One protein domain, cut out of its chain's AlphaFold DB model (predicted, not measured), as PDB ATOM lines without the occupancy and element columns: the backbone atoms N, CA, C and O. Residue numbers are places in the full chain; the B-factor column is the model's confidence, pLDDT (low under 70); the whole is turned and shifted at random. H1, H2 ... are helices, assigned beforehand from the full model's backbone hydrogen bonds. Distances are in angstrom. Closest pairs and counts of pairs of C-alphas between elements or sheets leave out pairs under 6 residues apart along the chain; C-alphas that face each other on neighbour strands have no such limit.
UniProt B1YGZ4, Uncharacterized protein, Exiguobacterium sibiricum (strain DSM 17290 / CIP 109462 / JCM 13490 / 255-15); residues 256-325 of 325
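AT A GLANCE: This is residues 256 to 325 of the 325 residues of an uncharacterized protein of Exiguobacterium sibiricum (strain DSM 17290 / CIP 109462 / JCM 13490 / 255-15) (UniProt B1YGZ4). Two pairs of helices meet at an angle: H2 and H3 fold back on each other as a helical hairpin, and H1 and H4 are side by side, running the same way with their lines only 4 degrees from each other. H3 crosses the first half of H1 at a steep angle, and this is where the two pairs meet, over a few C-alphas. The printed part has 70 residues with four named helices, H1, H2, H3 and H4 in chain order, and no named strand; the class is all helix. The whole is compact, with a radius of gyration of the C-alphas of 11.3 A, and its outline is rounded, spanning 32 by 28 by 21 A.

HOW THE PARTS SIT: The longest helix by residues is H3, residues 291 to 303. It touches H2, residues 279 to 285, at a shallow tilt of 27 degrees, opposite ways, and the two form a helical hairpin; their closest C-alphas are those of Val 280 and Ala 295, 5.0 A apart. H3 also only just touches H1, residues 259 to 270, with 3 pairs of C-alphas within 8 A. The closest are those of Leu 261 and Leu 298, 7.2 A apart, and the tilt is steep at 61 degrees, opposite ways. H1 touches H3 with residues 260 to 264 alone, and H3 touches H1 with residue 298 alone. H1 touches H4, residues 312 to 323, at a shallow tilt of 4 degrees, the same way; their closest C-alphas, those of Leu 267 and Val 319, are 6.4 A apart. Of these three touching pairs, 2 are at a shallow tilt, and the packing is only just mostly aligned. H2 is apart from H4 and from H1. H3 and H4 are only just apart, with their closest C-alphas 8.5 A from each other. In H1, H2, H3 and H4 every O i to N i+4 pair is within hydrogen-bond range.

IN THESE COORDINATES: H3 is 17.6 A from first to last C-alpha, starting with C-alpha 291 at (27.167, 8.248, 10.404). H2 is 10.0 A long. H1 is 17.2 A long and begins with C-alpha 259 at (36.982, -7.280, 12.841). H4 is 16.6 A long and ends with C-alpha 323 at (31.325, 4.648, 24.553).

THE WHOLE: The two C-alphas farthest apart are those of Arg 305 and Arg 325, 33.8 A. The printed part has no cut, and Arg 325 is the chain's last residue. The link from H2 to H3 is tight, while those from H1 to H2 and from H3 to H4, 8 residues each, are short. The mean pLDDT of the printed part is 80.1; residues 256 to 257 and 303 to 309 are under 70, of which residue 303 belongs to H3.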
ATOM      1  N   SER A 256      30.100 -12.610  10.236       55.19
ATOM      2  CA  SER A 256      30.299 -12.503  11.686       55.19
ATOM      3  C   SER A 256      31.745 -12.512  12.224       55.19
ATOM      4  O   SER A 256      31.943 -12.266  13.413       55.19
ATOM      5  N   GLN A 257      32.774 -12.795  11.418       60.00
ATOM      6  CA  GLN A 257      34.177 -12.766  11.859       60.00
ATOM      7  C   GLN A 257      34.937 -11.506  11.428       60.00
ATOM      8  O   GLN A 257      36.103 -11.363  11.810       60.00
ATOM      9  N   HIS A 258      34.315 -10.588  10.678       71.94
ATOM     10  CA  HIS A 258      34.990  -9.360  10.266       71.94
ATOM     11  C   HIS A 258      35.327  -8.497  11.498       71.94
ATOM     12  O   HIS A 258      34.457  -8.257  12.339       71.94
ATOM     13  N   PRO A 259      36.573  -8.010  11.644       77.44
ATOM     14  CA  PRO A 259      36.982  -7.280  12.841       77.44
ATOM     15  C   PRO A 259      36.206  -5.966  13.034       77.44
ATOM     16  O   PRO A 259      35.979  -5.576  14.175       77.44
ATOM     17  N   LEU A 260      35.712  -5.336  11.958       79.19
ATOM     18  CA  LEU A 260      34.804  -4.180  12.066       79.19
ATOM     19  C   LEU A 260      33.426  -4.549  12.613       79.19
ATOM     20  O   LEU A 260      32.907  -3.803  13.430       79.19
ATOM     21  N   LEU A 261      32.871  -5.709  12.249       79.25
ATOM     22  CA  LEU A 261      31.582  -6.155  12.788       79.25
ATOM     23  C   LEU A 261      31.689  -6.546  14.261       79.25
ATOM     24  O   LEU A 261      30.761  -6.316  15.024       79.25
ATOM     25  N   LYS A 262      32.855  -7.031  14.706       83.31
ATOM     26  CA  LYS A 262      33.118  -7.203  16.142       83.31
ATOM     27  C   LYS A 262      33.101  -5.869  16.889       83.31
ATOM     28  O   LYS A 262      32.505  -5.787  17.955       83.31
ATOM     29  N   ILE A 263      33.725  -4.830  16.335       82.69
ATOM     30  CA  ILE A 263      33.730  -3.495  16.953       82.69
ATOM     31  C   ILE A 263      32.325  -2.869  16.893       82.69
ATOM     32  O   ILE A 263      31.867  -2.309  17.883       82.69
ATOM     33  N   ALA A 264      31.603  -3.031  15.784       81.75
ATOM     34  CA  ALA A 264      30.220  -2.579  15.654       81.75
ATOM     35  C   ALA A 264      29.288  -3.296  16.641       81.75
ATOM     36  O   ALA A 264      28.465  -2.647  17.271       81.75
ATOM     37  N   SER A 265      29.487  -4.599  16.876       81.06
ATOM     38  CA  SER A 265      28.725  -5.340  17.888       81.06
ATOM     39  C   SER A 265      28.986  -4.841  19.314       81.06
ATOM     40  O   SER A 265      28.092  -4.894  20.150       81.06
ATOM     41  N   GLN A 266      30.183  -4.310  19.604       83.31
ATOM     42  CA  GLN A 266      30.463  -3.653  20.889       83.31
ATOM     43  C   GLN A 266      29.719  -2.320  21.005       83.31
ATOM     44  O   GLN A 266      29.184  -2.011  22.068       83.31
ATOM     45  N   LEU A 267      29.648  -1.553  19.913       84.69
ATOM     46  CA  LEU A 267      28.862  -0.321  19.860       84.69
ATOM     47  C   LEU A 267      27.360  -0.609  20.022       84.69
ATOM     48  O   LEU A 267      26.685   0.106  20.749       84.69
ATOM     49  N   GLU A 268      26.848  -1.675  19.406       84.56
ATOM     50  CA  GLU A 268      25.446  -2.098  19.522       84.56
ATOM     51  C   GLU A 268      25.099  -2.613  20.927       84.56
ATOM     52  O   GLU A 268      24.002  -2.368  21.421       84.56
ATOM     53  N   GLN A 269      26.044  -3.261  21.617       84.31
ATOM     54  CA  GLN A 269      25.881  -3.631  23.027       84.31
ATOM     55  C   GLN A 269      25.783  -2.408  23.947       84.31
ATOM     56  O   GLN A 269      25.018  -2.441  24.909       84.31
ATOM     57  N   ALA A 270      26.543  -1.345  23.665       83.50
ATOM     58  CA  ALA A 270      26.490  -0.099  24.428       83.50
ATOM     59  C   ALA A 270      25.249   0.747  24.081       83.50
ATOM     60  O   ALA A 270      24.615   1.313  24.967       83.50
ATOM     61  N   PHE A 271      24.870   0.783  22.801       85.31
ATOM     62  CA  PHE A 271      23.734   1.541  22.283       85.31
ATOM     63  C   PHE A 271      22.827   0.646  21.428       85.31
ATOM     64  O   PHE A 271      22.979   0.606  20.203       85.31
ATOM     65  N   PRO A 272      21.841  -0.036  22.037       84.69
ATOM     66  CA  PRO A 272      20.997  -0.997  21.335       84.69
ATOM     67  C   PRO A 272      20.232  -0.381  20.159       84.69
ATOM     68  O   PRO A 272      19.583   0.668  20.279       84.69
ATOM     69  N   ARG A 273      20.278  -1.059  19.011       81.62
ATOM     70  CA  ARG A 273      19.509  -0.702  17.814       81.62
ATOM     71  C   ARG A 273      18.030  -1.066  17.997       81.62
ATOM     72  O   ARG A 273      17.706  -2.122  18.539       81.62
ATOM     73  N   ARG A 274      17.110  -0.195  17.557       86.06
ATOM     74  CA  ARG A 274      15.665  -0.513  17.548       86.06
ATOM     75  C   ARG A 274      15.344  -1.422  16.358       86.06
ATOM     76  O   ARG A 274      15.979  -1.304  15.317       86.06
ATOM     77  N   HIS A 275      14.355  -2.308  16.492       73.19
ATOM     78  CA  HIS A 275      14.027  -3.293  15.446       73.19
ATOM     79  C   HIS A 275      13.661  -2.680  14.084       73.19
ATOM     80  O   HIS A 275      13.976  -3.286  13.065       73.19
ATOM     81  N   ASP A 276      13.088  -1.476  14.064       78.25
ATOM     82  CA  ASP A 276      12.645  -0.810  12.828       78.25
ATOM     83  C   ASP A 276      13.654   0.217  12.285       78.25
ATOM     84  O   ASP A 276      13.392   0.895  11.298       78.25
ATOM     85  N   GLU A 277      14.801   0.371  12.945       80.25
ATOM     86  CA  GLU A 277      15.783   1.412  12.644       80.25
ATOM     87  C   GLU A 277      16.839   0.884  11.670       80.25
ATOM     88  O   GLU A 277      17.353  -0.223  11.840       80.25
ATOM     89  N   THR A 278      17.193   1.658  10.644       84.69
ATOM     90  CA  THR A 278      18.298   1.339   9.719       84.69
ATOM     91  C   THR A 278      19.671   1.602  10.358       84.69
ATOM     92  O   THR A 278      19.780   2.332  11.341       84.69
ATOM     93  N   THR A 279      20.754   1.036   9.810       83.50
ATOM     94  CA  THR A 279      22.120   1.246  10.337       83.50
ATOM     95  C   THR A 279      22.505   2.730  10.304       83.50
ATOM     96  O   THR A 279      23.157   3.228  11.220       83.50
ATOM     97  N   VAL A 280      22.047   3.459   9.278       87.38
ATOM     98  CA  VAL A 280      22.219   4.914   9.160       87.38
ATOM     99  C   VAL A 280      21.459   5.639  10.266       87.38
ATOM    100  O   VAL A 280      22.061   6.442  10.972       87.38
ATOM    101  N   GLU A 281      20.166   5.349  10.437       87.62
ATOM    102  CA  GLU A 281      19.322   6.007  11.444       87.62
ATOM    103  C   GLU A 281      19.853   5.777  12.861       87.62
ATOM    104  O   GLU A 281      19.973   6.723  13.642       87.62
ATOM    105  N   TRP A 282      20.284   4.551  13.151       91.88
ATOM    106  CA  TRP A 282      20.897   4.192  14.422       91.88
ATOM    107  C   TRP A 282      22.168   5.001  14.697       91.88
ATOM    108  O   TRP A 282      22.268   5.640  15.746       91.88
ATOM    109  N   LEU A 283      23.105   5.041  13.740       88.88
ATOM    110  CA  LEU A 283      24.341   5.817  13.880       88.88
ATOM    111  C   LEU A 283      24.078   7.326  13.968       88.88
ATOM    112  O   LEU A 283      24.789   8.028  14.682       88.88
ATOM    113  N   THR A 284      23.050   7.841  13.287       89.31
ATOM    114  CA  THR A 284      22.669   9.256  13.411       89.31
ATOM    115  C   THR A 284      22.051   9.580  14.767       89.31
ATOM    116  O   THR A 284      22.326  10.646  15.309       89.31
ATOM    117  N   ARG A 285      21.269   8.664  15.353       89.44
ATOM    118  CA  ARG A 285      20.631   8.858  16.662       89.44
ATOM    119  C   ARG A 285      21.645   8.933  17.799       89.44
ATOM    120  O   ARG A 285      21.444   9.691  18.737       89.44
ATOM    121  N   ILE A 286      22.709   8.136  17.725       86.81
ATOM    122  CA  ILE A 286      23.804   8.158  18.707       86.81
ATOM    123  C   ILE A 286      24.844   9.249  18.401       86.81
ATOM    124  O   ILE A 286      25.919   9.244  18.987       86.81
ATOM    125  N   GLU A 287      24.558  10.144  17.446       86.12
ATOM    126  CA  GLU A 287      25.458  11.222  17.018       86.12
ATOM    127  C   GLU A 287      26.866  10.718  16.637       86.12
ATOM    128  O   GLU A 287      27.893  11.341  16.930       86.12
ATOM    129  N   PHE A 288      26.928   9.558  15.969       87.88
ATOM    130  CA  PHE A 288      28.189   8.962  15.540       87.88
ATOM    131  C   PHE A 288      28.846   9.820  14.441       87.88
ATOM    132  O   PHE A 288      28.163  10.238  13.496       87.88
ATOM    133  N   PRO A 289      30.170  10.068  14.502       84.31
ATOM    134  CA  PRO A 289      30.861  10.855  13.486       84.31
ATOM    135  C   PRO A 289      30.733  10.198  12.109       84.31
ATOM    136  O   PRO A 289      30.948   8.997  11.948       84.31
ATOM    137  N   GLU A 290      30.380  10.998  11.100       84.00
ATOM    138  CA  GLU A 290      30.208  10.533   9.717       84.00
ATOM    139  C   GLU A 290      29.272   9.310   9.604       84.00
ATOM    140  O   GLU A 290      29.565   8.349   8.883       84.00
ATOM    141  N   ALA A 291      28.140   9.341  10.318       84.50
ATOM    142  CA  ALA A 291      27.167   8.248  10.404       84.50
ATOM    143  C   ALA A 291      26.805   7.623   9.043       84.50
ATOM    144  O   ALA A 291      26.750   6.404   8.914       84.50
ATOM    145  N   VAL A 292      26.628   8.436   7.996       83.88
ATOM    146  CA  VAL A 292      26.273   7.954   6.647       83.88
ATOM    147  C   VAL A 292      27.403   7.144   5.999       83.88
ATOM    148  O   VAL A 292      27.139   6.139   5.339       83.88
ATOM    149  N   ALA A 293      28.661   7.560   6.168       83.00
ATOM    150  CA  ALA A 293      29.810   6.867   5.589       83.00
ATOM    151  C   ALA A 293      30.065   5.533   6.303       83.00
ATOM    152  O   ALA A 293      30.255   4.507   5.650       83.00
ATOM    153  N   HIS A 294      29.983   5.534   7.636       85.62
ATOM    154  CA  HIS A 294      30.176   4.341   8.458       85.62
ATOM    155  C   HIS A 294      29.013   3.349   8.341       85.62
ATOM    156  O   HIS A 294      29.254   2.147   8.288       85.62
ATOM    157  N   ALA A 295      27.773   3.817   8.193       84.62
ATOM    158  CA  ALA A 295      26.629   2.941   7.949       84.62
ATOM    159  C   ALA A 295      26.727   2.227   6.597       84.62
ATOM    160  O   ALA A 295      26.596   1.010   6.544       84.62
ATOM    161  N   ARG A 296      27.062   2.949   5.515       82.56
ATOM    162  CA  ARG A 296      27.305   2.334   4.194       82.56
ATOM    163  C   ARG A 296      28.418   1.296   4.232       82.56
ATOM    164  O   ARG A 296      28.411   0.353   3.446       82.56
ATOM    165  N   LEU A 297      29.386   1.489   5.119       84.06
ATOM    166  CA  LEU A 297      30.496   0.577   5.295       84.06
ATOM    167  C   LEU A 297      30.107  -0.686   6.060       84.06
ATOM    168  O   LEU A 297      30.475  -1.779   5.635       84.06
ATOM    169  N   LEU A 298      29.354  -0.542   7.153       81.88
ATOM    170  CA  LEU A 298      28.800  -1.667   7.905       81.88
ATOM    171  C   LEU A 298      27.839  -2.474   7.029       81.88
ATOM    172  O   LEU A 298      28.060  -3.668   6.844       81.88
ATOM    173  N   ASP A 299      26.893  -1.809   6.365       79.69
ATOM    174  CA  ASP A 299      25.961  -2.443   5.430       79.69
ATOM    175  C   ASP A 299      26.707  -3.074   4.239       79.69
ATOM    176  O   ASP A 299      26.378  -4.164   3.777       79.69
ATOM    177  N   GLY A 300      27.768  -2.427   3.749       75.69
ATOM    178  CA  GLY A 300      28.623  -2.972   2.696       75.69
ATOM    179  C   GLY A 300      29.328  -4.266   3.111       75.69
ATOM    180  O   GLY A 300      29.463  -5.174   2.299       75.69
ATOM    181  N   ILE A 301      29.745  -4.390   4.370       76.19
ATOM    182  CA  ILE A 301      30.399  -5.601   4.887       76.19
ATOM    183  C   ILE A 301      29.374  -6.691   5.242       76.19
ATOM    184  O   ILE A 301      29.684  -7.881   5.111       76.19
ATOM    185  N   GLU A 302      28.171  -6.307   5.674       71.56
ATOM    186  CA  GLU A 302      27.076  -7.225   6.009       71.56
ATOM    187  C   GLU A 302      26.386  -7.805   4.768       71.56
ATOM    188  O   GLU A 302      26.073  -8.996   4.748       71.56
ATOM    189  N   PHE A 303      26.191  -6.998   3.717       69.00
ATOM    190  CA  PHE A 303      25.365  -7.360   2.558       69.00
ATOM    191  C   PHE A 303      26.125  -7.454   1.222       69.00
ATOM    192  O   PHE A 303      25.599  -8.052   0.279       69.00
ATOM    193  N   SER A 304      27.346  -6.912   1.097       62.44
ATOM    194  CA  SER A 304      28.130  -6.977  -0.151       62.44
ATOM    195  C   SER A 304      29.275  -7.996  -0.104       62.44
ATOM    196  O   SER A 304      29.841  -8.323   0.935       62.44
ATOM    197  N   ARG A 305      29.648  -8.497  -1.292       58.56
ATOM    198  CA  ARG A 305      30.802  -9.394  -1.497       58.56
ATOM    199  C   ARG A 305      32.131  -8.647  -1.655       58.56
ATOM    200  O   ARG A 305      33.180  -9.286  -1.669       58.56
ATOM    201  N   SER A 306      32.097  -7.328  -1.839       58.81
ATOM    202  CA  SER A 306      33.281  -6.485  -2.024       58.81
ATOM    203  C   SER A 306      33.686  -5.831  -0.703       58.81
ATOM    204  O   SER A 306      32.897  -5.068  -0.154       58.81
ATOM    205  N   GLU A 307      34.906  -6.087  -0.219       60.00
ATOM    206  CA  GLU A 307      35.459  -5.413   0.965       60.00
ATOM    207  C   GLU A 307      35.812  -3.951   0.614       60.00
ATOM    208  O   GLU A 307      36.681  -3.731  -0.237       60.00
ATOM    209  N   PRO A 308      35.155  -2.940   1.215       64.12
ATOM    210  CA  PRO A 308      35.572  -1.552   1.053       64.12
ATOM    211  C   PRO A 308      36.903  -1.312   1.783       64.12
ATOM    212  O   PRO A 308      37.135  -1.843   2.870       64.12
ATOM    213  N   ALA A 309      37.784  -0.500   1.193       67.06
ATOM    214  CA  ALA A 309      39.013  -0.075   1.857       67.06
ATOM    215  C   ALA A 309      38.666   0.812   3.060       67.06
ATOM    216  O   ALA A 309      37.913   1.776   2.918       67.06
ATOM    217  N   TYR A 310      39.200   0.481   4.238       71.81
ATOM    218  CA  TYR A 310      38.846   1.172   5.471       71.81
ATOM    219  C   TYR A 310      39.937   1.113   6.540       71.81
ATOM    220  O   TYR A 310      40.631   0.102   6.671       71.81
ATOM    221  N   ASP A 311      40.050   2.179   7.334       78.88
ATOM    222  CA  ASP A 311      40.988   2.274   8.451       78.88
ATOM    223  C   ASP A 311      40.354   1.794   9.766       78.88
ATOM    224  O   ASP A 311      39.617   2.500  10.456       78.88
ATOM    225  N   LEU A 312      40.684   0.559  10.140       80.12
ATOM    226  CA  LEU A 312      40.167  -0.087  11.342       80.12
ATOM    227  C   LEU A 312      40.557   0.630  12.643       80.12
ATOM    228  O   LEU A 312      39.821   0.547  13.630       80.12
ATOM    229  N   GLN A 313      41.706   1.309  12.673       82.69
ATOM    230  CA  GLN A 313      42.171   1.995  13.878       82.69
ATOM    231  C   GLN A 313      41.336   3.246  14.150       82.69
ATOM    232  O   GLN A 313      40.989   3.517  15.301       82.69
ATOM    233  N   LEU A 314      40.953   3.948  13.084       83.56
ATOM    234  CA  LEU A 314      40.131   5.147  13.141       83.56
ATOM    235  C   LEU A 314      38.700   4.838  13.618       83.56
ATOM    236  O   LEU A 314      38.228   5.493  14.546       83.56
ATOM    237  N   PHE A 315      38.057   3.768  13.123       83.69
ATOM    238  CA  PHE A 315      36.753   3.329  13.666       83.69
ATOM    239  C   PHE A 315      36.819   2.989  15.135       83.69
ATOM    240  O   PHE A 315      35.955   3.370  15.914       83.69
ATOM    241  N   ARG A 316      37.851   2.232  15.518       85.38
ATOM    242  CA  ARG A 316      38.013   1.785  16.894       85.38
ATOM    243  C   ARG A 316      38.177   2.975  17.833       85.38
ATOM    244  O   ARG A 316      37.667   2.928  18.948       85.38
ATOM    245  N   LYS A 317      38.869   4.023  17.376       86.69
ATOM    246  CA  LYS A 317      38.997   5.285  18.101       86.69
ATOM    247  C   LYS A 317      37.631   5.951  18.280       86.69
ATOM    248  O   LYS A 317      37.269   6.225  19.416       86.69
ATOM    249  N   TYR A 318      36.845   6.105  17.212       85.25
ATOM    250  CA  TYR A 318      35.511   6.712  17.299       85.25
ATOM    251  C   TYR A 318      34.520   5.910  18.141       85.25
ATOM    252  O   TYR A 318      33.767   6.490  18.913       85.25
ATOM    253  N   VAL A 319      34.536   4.578  18.049       85.31
ATOM    254  CA  VAL A 319      33.687   3.725  18.893       85.31
ATOM    255  C   VAL A 319      34.073   3.851  20.361       85.31
ATOM    256  O   VAL A 319      33.194   3.962  21.206       85.31
ATOM    257  N   ARG A 320      35.373   3.892  20.679       85.81
ATOM    258  CA  ARG A 320      35.822   4.130  22.055       85.81
ATOM    259  C   ARG A 320      35.398   5.513  22.551       85.81
ATOM    260  O   ARG A 320      34.821   5.595  23.623       85.81
ATOM    261  N   GLU A 321      35.629   6.560  21.762       86.81
ATOM    262  CA  GLU A 321      35.234   7.931  22.112       86.81
ATOM    263  C   GLU A 321      33.723   8.064  22.338       86.81
ATOM    264  O   GLU A 321      33.315   8.844  23.185       86.81
ATOM    265  N   GLN A 322      32.895   7.309  21.614       83.81
ATOM    266  CA  GLN A 322      31.439   7.330  21.788       83.81
ATOM    267  C   GLN A 322      30.949   6.506  22.981       83.81
ATOM    268  O   GLN A 322      29.943   6.854  23.579       83.81
ATOM    269  N   ILE A 323      31.645   5.429  23.346       83.44
ATOM    270  CA  ILE A 323      31.325   4.648  24.553       83.44
ATOM    271  C   ILE A 323      31.799   5.371  25.826       83.44
ATOM    272  O   ILE A 323      31.219   5.183  26.890       83.44
ATOM    273  N   GLU A 324      32.872   6.161  25.733       81.75
ATOM    274  CA  GLU A 324      33.433   6.931  26.853       81.75
ATOM    275  C   GLU A 324      32.759   8.301  27.069       81.75
ATOM    276  O   GLU A 324      33.043   8.951  28.076       81.75
ATOM    277  N   ARG A 325      31.899   8.742  26.141       74.69
ATOM    278  CA  ARG A 325      31.057   9.943  26.275       74.69
ATOM    279  C   ARG A 325      29.847   9.682  27.163       74.69
ATOM    280  O   ARG A 325      29.525  10.605  27.944       74.69
TER     281      ARG A 325